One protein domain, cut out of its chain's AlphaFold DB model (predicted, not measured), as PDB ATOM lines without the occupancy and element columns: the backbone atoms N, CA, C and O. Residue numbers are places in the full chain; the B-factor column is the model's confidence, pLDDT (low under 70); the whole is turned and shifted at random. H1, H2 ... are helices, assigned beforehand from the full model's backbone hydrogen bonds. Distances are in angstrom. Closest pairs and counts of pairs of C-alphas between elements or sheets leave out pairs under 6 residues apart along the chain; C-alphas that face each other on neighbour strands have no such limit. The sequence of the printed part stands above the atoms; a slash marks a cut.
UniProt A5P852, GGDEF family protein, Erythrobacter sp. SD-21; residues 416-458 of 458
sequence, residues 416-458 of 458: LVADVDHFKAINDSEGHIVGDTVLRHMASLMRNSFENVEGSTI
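What this domain is: This is residues 416 to 458 of the 458 residues of the protein "GGDEF family protein" of Erythrobacter sp. SD-21 (UniProt A5P852). One long helix, H2, makes the length of a rod, and a short helix, H1, folds back over its first residues as a lopsided helical hairpin. Residues 416 to 422 lead into H1, and residues 451 to 458 turn back beyond the far end of H2. The printed part has 43 residues with two named helices, H1 then H2, and no named strand; it is all helix and loose, with a radius of gyration of the C-alphas of 12.7 A and spans of 39 by 17 by 10 A.

How they stand to each other: Start at H2, residues 432 to 450, and look back to H1, residues 423 to 430. They form a hairpin and touch, H2 with residues 434 to 435 alone; the closest C-alphas, of Asn 427 and Gly 435, are 5.3 A apart. They run opposite ways at a steep tilt of 44 degrees. In H1 and H2 every O i to N i+4 pair is within hydrogen-bond range.

Where its parts are: Find C-alpha 432 at (-55.913, 9.799, 109.677); from there H2 runs 27.0 A to C-alpha 450 at (-67.918, 33.901, 107.294). H1 begins at C-alpha 423, (-65.504, 11.463, 106.219), and covers 10.8 A.

The domain as a whole: The C-alphas farthest apart, of Ser 429 and Glu 454, are 39.2 A apart. The printed part has no cut, and the link from H1 to H2 is tight. Look for pLDDT under 70 at residues 452 to 458.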
ATOM      1  N   LEU A 416     -76.467  27.207 112.445       83.44
ATOM      2  CA  LEU A 416     -76.144  26.313 111.338       83.44
ATOM      3  C   LEU A 416     -75.333  25.131 111.873       83.44
ATOM      4  O   LEU A 416     -74.304  25.325 112.514       83.44
ATOM      5  N   VAL A 417     -75.785  23.912 111.586       85.44
ATOM      6  CA  VAL A 417     -75.039  22.679 111.869       85.44
ATOM      7  C   VAL A 417     -74.672  22.050 110.531       85.44
ATOM      8  O   VAL A 417     -75.549  21.850 109.693       85.44
ATOM      9  N   ALA A 418     -73.388  21.767 110.328       86.19
ATOM     10  CA  ALA A 418     -72.853  21.174 109.107       86.19
ATOM     11  C   ALA A 418     -71.964  19.974 109.457       86.19
ATOM     12  O   ALA A 418     -71.259  20.005 110.466       86.19
ATOM     13  N   ASP A 419     -71.998  18.941 108.617       89.12
ATOM     14  CA  ASP A 419     -71.189  17.725 108.744       89.12
ATOM     15  C   ASP A 419     -70.458  17.432 107.425       89.12
ATOM     16  O   ASP A 419     -70.873  17.897 106.361       89.12
ATOM     17  N   VAL A 420     -69.348  16.692 107.494       90.00
ATOM     18  CA  VAL A 420     -68.596  16.256 106.311       90.00
ATOM     19  C   VAL A 420     -69.035  14.843 105.945       90.00
ATOM     20  O   VAL A 420     -68.591  13.861 106.549       90.00
ATOM     21  N   ASP A 421     -69.885  14.740 104.925       91.81
ATOM     22  CA  ASP A 421     -70.420  13.458 104.472       91.81
ATOM     23  C   ASP A 421     -69.307  12.457 104.132       91.81
ATOM     24  O   ASP A 421     -68.299  12.778 103.499       91.81
ATOM     25  N   HIS A 422     -69.504  11.207 104.557       91.06
ATOM     26  CA  HIS A 422     -68.594  10.088 104.299       91.06
ATOM     27  C   HIS A 422     -67.138  10.284 104.779       91.06
ATOM     28  O   HIS A 422     -66.255   9.540 104.352       91.06
ATOM     29  N   PHE A 423     -66.866  11.195 105.725       93.19
ATOM     30  CA  PHE A 423     -65.504  11.463 106.219       93.19
ATOM     31  C   PHE A 423     -64.765  10.213 106.735       93.19
ATOM     32  O   PHE A 423     -63.552  10.071 106.565       93.19
ATOM     33  N   LYS A 424     -65.497   9.246 107.305       90.62
ATOM     34  CA  LYS A 424     -64.934   7.962 107.746       90.62
ATOM     35  C   LYS A 424     -64.268   7.180 106.605       90.62
ATOM     36  O   LYS A 424     -63.215   6.600 106.828       90.62
ATOM     37  N   ALA A 425     -64.828   7.208 105.395       92.62
ATOM     38  CA  ALA A 425     -64.253   6.505 104.249       92.62
ATOM     39  C   ALA A 425     -62.890   7.087 103.842       92.62
ATOM     40  O   ALA A 425     -62.005   6.334 103.444       92.62
ATOM     41  N   ILE A 426     -62.691   8.401 104.004       92.25
ATOM     42  CA  ILE A 426     -61.397   9.064 103.771       92.25
ATOM     43  C   ILE A 426     -60.374   8.580 104.802       92.25
ATOM     44  O   ILE A 426     -59.283   8.159 104.430       92.25
ATOM     45  N   ASN A 427     -60.740   8.574 106.088       93.44
ATOM     46  CA  ASN A 427     -59.863   8.065 107.145       93.44
ATOM     47  C   ASN A 427     -59.503   6.587 106.950       93.44
ATOM     48  O   ASN A 427     -58.353   6.213 107.168       93.44
ATOM     49  N   ASP A 428     -60.473   5.764 106.548       94.25
ATOM     50  CA  ASP A 428     -60.291   4.321 106.387       94.25
ATOM     51  C   ASP A 428     -59.472   3.982 105.113       94.25
ATOM     52  O   ASP A 428     -58.773   2.971 105.103       94.25
ATOM     53  N   SER A 429     -59.510   4.826 104.066       93.94
ATOM     54  CA  SER A 429     -58.802   4.593 102.786       93.94
ATOM     55  C   SER A 429     -57.416   5.246 102.717       93.94
ATOM     56  O   SER A 429     -56.474   4.641 102.221       93.94
ATOM     57  N   GLU A 430     -57.286   6.474 103.229       91.94
ATOM     58  CA  GLU A 430     -56.094   7.326 103.071       91.94
ATOM     59  C   GLU A 430     -55.369   7.590 104.406       91.94
ATOM     60  O   GLU A 430     -54.304   8.212 104.456       91.94
ATOM     61  N   GLY A 431     -55.934   7.106 105.515       91.88
ATOM     62  CA  GLY A 431     -55.388   7.262 106.857       91.88
ATOM     63  C   GLY A 431     -55.702   8.611 107.517       91.88
ATOM     64  O   GLY A 431     -56.034   9.616 106.885       91.88
ATOM     65  N   HIS A 432     -55.547   8.646 108.843       93.19
ATOM     66  CA  HIS A 432     -55.913   9.799 109.677       93.19
ATOM     67  C   HIS A 432     -55.161  11.095 109.346       93.19
ATOM     68  O   HIS A 432     -55.719  12.175 109.495       93.19
ATOM     69  N   ILE A 433     -53.919  11.020 108.858       93.62
ATOM     70  CA  ILE A 433     -53.136  12.218 108.499       93.62
ATOM     71  C   ILE A 433     -53.786  12.971 107.324       93.62
ATOM     72  O   ILE A 433     -53.816  14.208 107.305       93.62
ATOM     73  N   VAL A 434     -54.323  12.235 106.345       93.12
ATOM     74  CA  VAL A 434     -55.041  12.824 105.207       93.12
ATOM     75  C   VAL A 434     -56.384  13.383 105.676       93.12
ATOM     76  O   VAL A 434     -56.711  14.522 105.340       93.12
ATOM     77  N   GLY A 435     -57.103  12.663 106.541       94.00
ATOM     78  CA  GLY A 435     -58.327  13.162 107.177       94.00
ATOM     79  C   GLY A 435     -58.129  14.476 107.941       94.00
ATOM     80  O   GLY A 435     -58.878  15.431 107.737       94.00
ATOM     81  N   ASP A 436     -57.069  14.582 108.743       95.06
ATOM     82  CA  ASP A 436     -56.688  15.813 109.447       95.06
ATOM     83  C   ASP A 436     -56.453  16.987 108.486       95.06
ATOM     84  O   ASP A 436     -56.805  18.133 108.775       95.06
ATOM     85  N   THR A 437     -55.855  16.711 107.326       94.00
ATOM     86  CA  THR A 437     -55.599  17.722 106.292       94.00
ATOM     87  C   THR A 437     -56.905  18.220 105.675       94.00
ATOM     88  O   THR A 437     -57.070  19.429 105.496       94.00
ATOM     89  N   VAL A 438     -57.860  17.318 105.428       93.94
ATOM     90  CA  VAL A 438     -59.213  17.669 104.970       93.94
ATOM     91  C   VAL A 438     -59.932  18.539 106.007       93.94
ATOM     92  O   VAL A 438     -60.467  19.586 105.642       93.94
ATOM     93  N   LEU A 439     -59.882  18.182 107.297       94.31
ATOM     94  CA  LEU A 439     -60.508  18.971 108.369       94.31
ATOM     95  C   LEU A 439     -59.901  20.376 108.496       94.31
ATOM     96  O   LEU A 439     -60.640  21.355 108.606       94.31
ATOM     97  N   ARG A 440     -58.570  20.511 108.415       94.38
ATOM     98  CA  ARG A 440     -57.902  21.829 108.389       94.38
ATOM     99  C   ARG A 440     -58.322  22.665 107.184       94.38
ATOM    100  O   ARG A 440     -58.515  23.873 107.315       94.38
ATOM    101  N   HIS A 441     -58.454  22.039 106.015       93.81
ATOM    102  CA  HIS A 441     -58.860  22.739 104.802       93.81
ATOM    103  C   HIS A 441     -60.313  23.220 104.892       93.81
ATOM    104  O   HIS A 441     -60.577  24.394 104.640       93.81
ATOM    105  N   MET A 442     -61.230  22.361 105.346       92.62
ATOM    106  CA  MET A 442     -62.629  22.724 105.585       92.62
ATOM    107  C   MET A 442     -62.746  23.881 106.585       92.62
ATOM    108  O   MET A 442     -63.445  24.858 106.330       92.62
ATOM    109  N   ALA A 443     -61.998  23.819 107.688       92.31
ATOM    110  CA  ALA A 443     -61.974  24.877 108.689       92.31
ATOM    111  C   ALA A 443     -61.496  26.229 108.136       92.31
ATOM    112  O   ALA A 443     -62.060  27.273 108.466       92.31
ATOM    113  N   SER A 444     -60.483  26.213 107.264       90.62
ATOM    114  CA  SER A 444     -60.006  27.407 106.555       90.62
ATOM    115  C   SER A 444     -61.085  27.990 105.634       90.62
ATOM    116  O   SER A 444     -61.337  29.194 105.660       90.62
ATOM    117  N   LEU A 445     -61.775  27.137 104.867       91.38
ATOM    118  CA  LEU A 445     -62.867  27.553 103.984       91.38
ATOM    119  C   LEU A 445     -64.030  28.170 104.767       91.38
ATOM    120  O   LEU A 445     -64.522  29.231 104.385       91.38
ATOM    121  N   MET A 446     -64.436  27.542 105.874       88.88
ATOM    122  CA  MET A 446     -65.476  28.072 106.757       88.88
ATOM    123  C   MET A 446     -65.075  29.439 107.309       88.88
ATOM    124  O   MET A 446     -65.832  30.394 107.158       88.88
ATOM    125  N   ARG A 447     -63.860  29.569 107.861       87.38
ATOM    126  CA  ARG A 447     -63.359  30.848 108.381       87.38
ATOM    127  C   ARG A 447     -63.445  31.953 107.332       87.38
ATOM    128  O   ARG A 447     -64.100  32.953 107.589       87.38
ATOM    129  N   ASN A 448     -62.877  31.736 106.148       86.31
ATOM    130  CA  ASN A 448     -62.849  32.740 105.080       86.31
ATOM    131  C   ASN A 448     -64.251  33.100 104.559       86.31
ATOM    132  O   ASN A 448     -64.484  34.234 104.147       86.31
ATOM    133  N   SER A 449     -65.184  32.143 104.561       86.19
ATOM    134  CA  SER A 449     -66.546  32.359 104.054       86.19
ATOM    135  C   SER A 449     -67.386  33.239 104.979       86.19
ATOM    136  O   SER A 449     -68.240  33.984 104.505       86.19
ATOM    137  N   PHE A 450     -67.140  33.173 106.290       79.94
ATOM    138  CA  PHE A 450     -67.918  33.901 107.294       79.94
ATOM    139  C   PHE A 450     -67.156  35.090 107.917       79.94
ATOM    140  O   PHE A 450     -67.766  35.900 108.601       79.94
ATOM    141  N   GLU A 451     -65.861  35.285 107.632       71.69
ATOM    142  CA  GLU A 451     -65.049  36.398 108.177       71.69
ATOM    143  C   GLU A 451     -65.613  37.800 107.858       71.69
ATOM    144  O   GLU A 451     -65.382  38.745 108.608       71.69
ATOM    145  N   ASN A 452     -66.392  37.928 106.777       63.22
ATOM    146  CA  ASN A 452     -67.008  39.184 106.326       63.22
ATOM    147  C   ASN A 452     -68.511  39.301 106.652       63.22
ATOM    148  O   ASN A 452     -69.167  40.230 106.180       63.22
ATOM    149  N   VAL A 453     -69.079  38.368 107.421       68.00
ATOM    150  CA  VAL A 453     -70.495  38.395 107.806       68.00
ATOM    151  C   VAL A 453     -70.613  38.998 109.209       68.00
ATOM    152  O   VAL A 453     -70.212  38.386 110.200       68.00
ATOM    153  N   GLU A 454     -71.160  40.216 109.313       51.19
ATOM    154  CA  GLU A 454     -71.392  40.865 110.611       51.19
ATOM    155  C   GLU A 454     -72.246  39.964 111.521       51.19
ATOM    156  O   GLU A 454     -73.361  39.575 111.178       51.19
ATOM    157  N   GLY A 455     -71.710  39.621 112.697       59.44
ATOM    158  CA  GLY A 455     -72.406  38.824 113.712       59.44
ATOM    159  C   GLY A 455     -72.228  37.303 113.618       59.44
ATOM    160  O   GLY A 455     -72.778  36.599 114.466       59.44
ATOM    161  N   SER A 456     -71.455  36.768 112.663       58.91
ATOM    162  CA  SER A 456     -71.163  35.325 112.623       58.91
ATOM    163  C   SER A 456     -70.035  34.924 113.586       58.91
ATOM    164  O   SER A 456     -69.000  35.584 113.652       58.91
ATOM    165  N   THR A 457     -70.230  33.832 114.331       64.12
ATOM    166  CA  THR A 457     -69.208  33.170 115.167       64.12
ATOM    167  C   THR A 457     -69.147  31.701 114.745       64.12
ATOM    168  O   THR A 457     -70.204  31.077 114.659       64.12
ATOM    169  N   ILE A 458     -67.949  31.174 114.452       64.62
ATOM    170  CA  ILE A 458     -67.730  29.823 113.889       64.62
ATOM    171  C   ILE A 458     -66.966  28.930 114.864       64.62
ATOM    172  O   ILE A 458     -65.897  29.368 115.363       64.62
TER     173      ILE A 458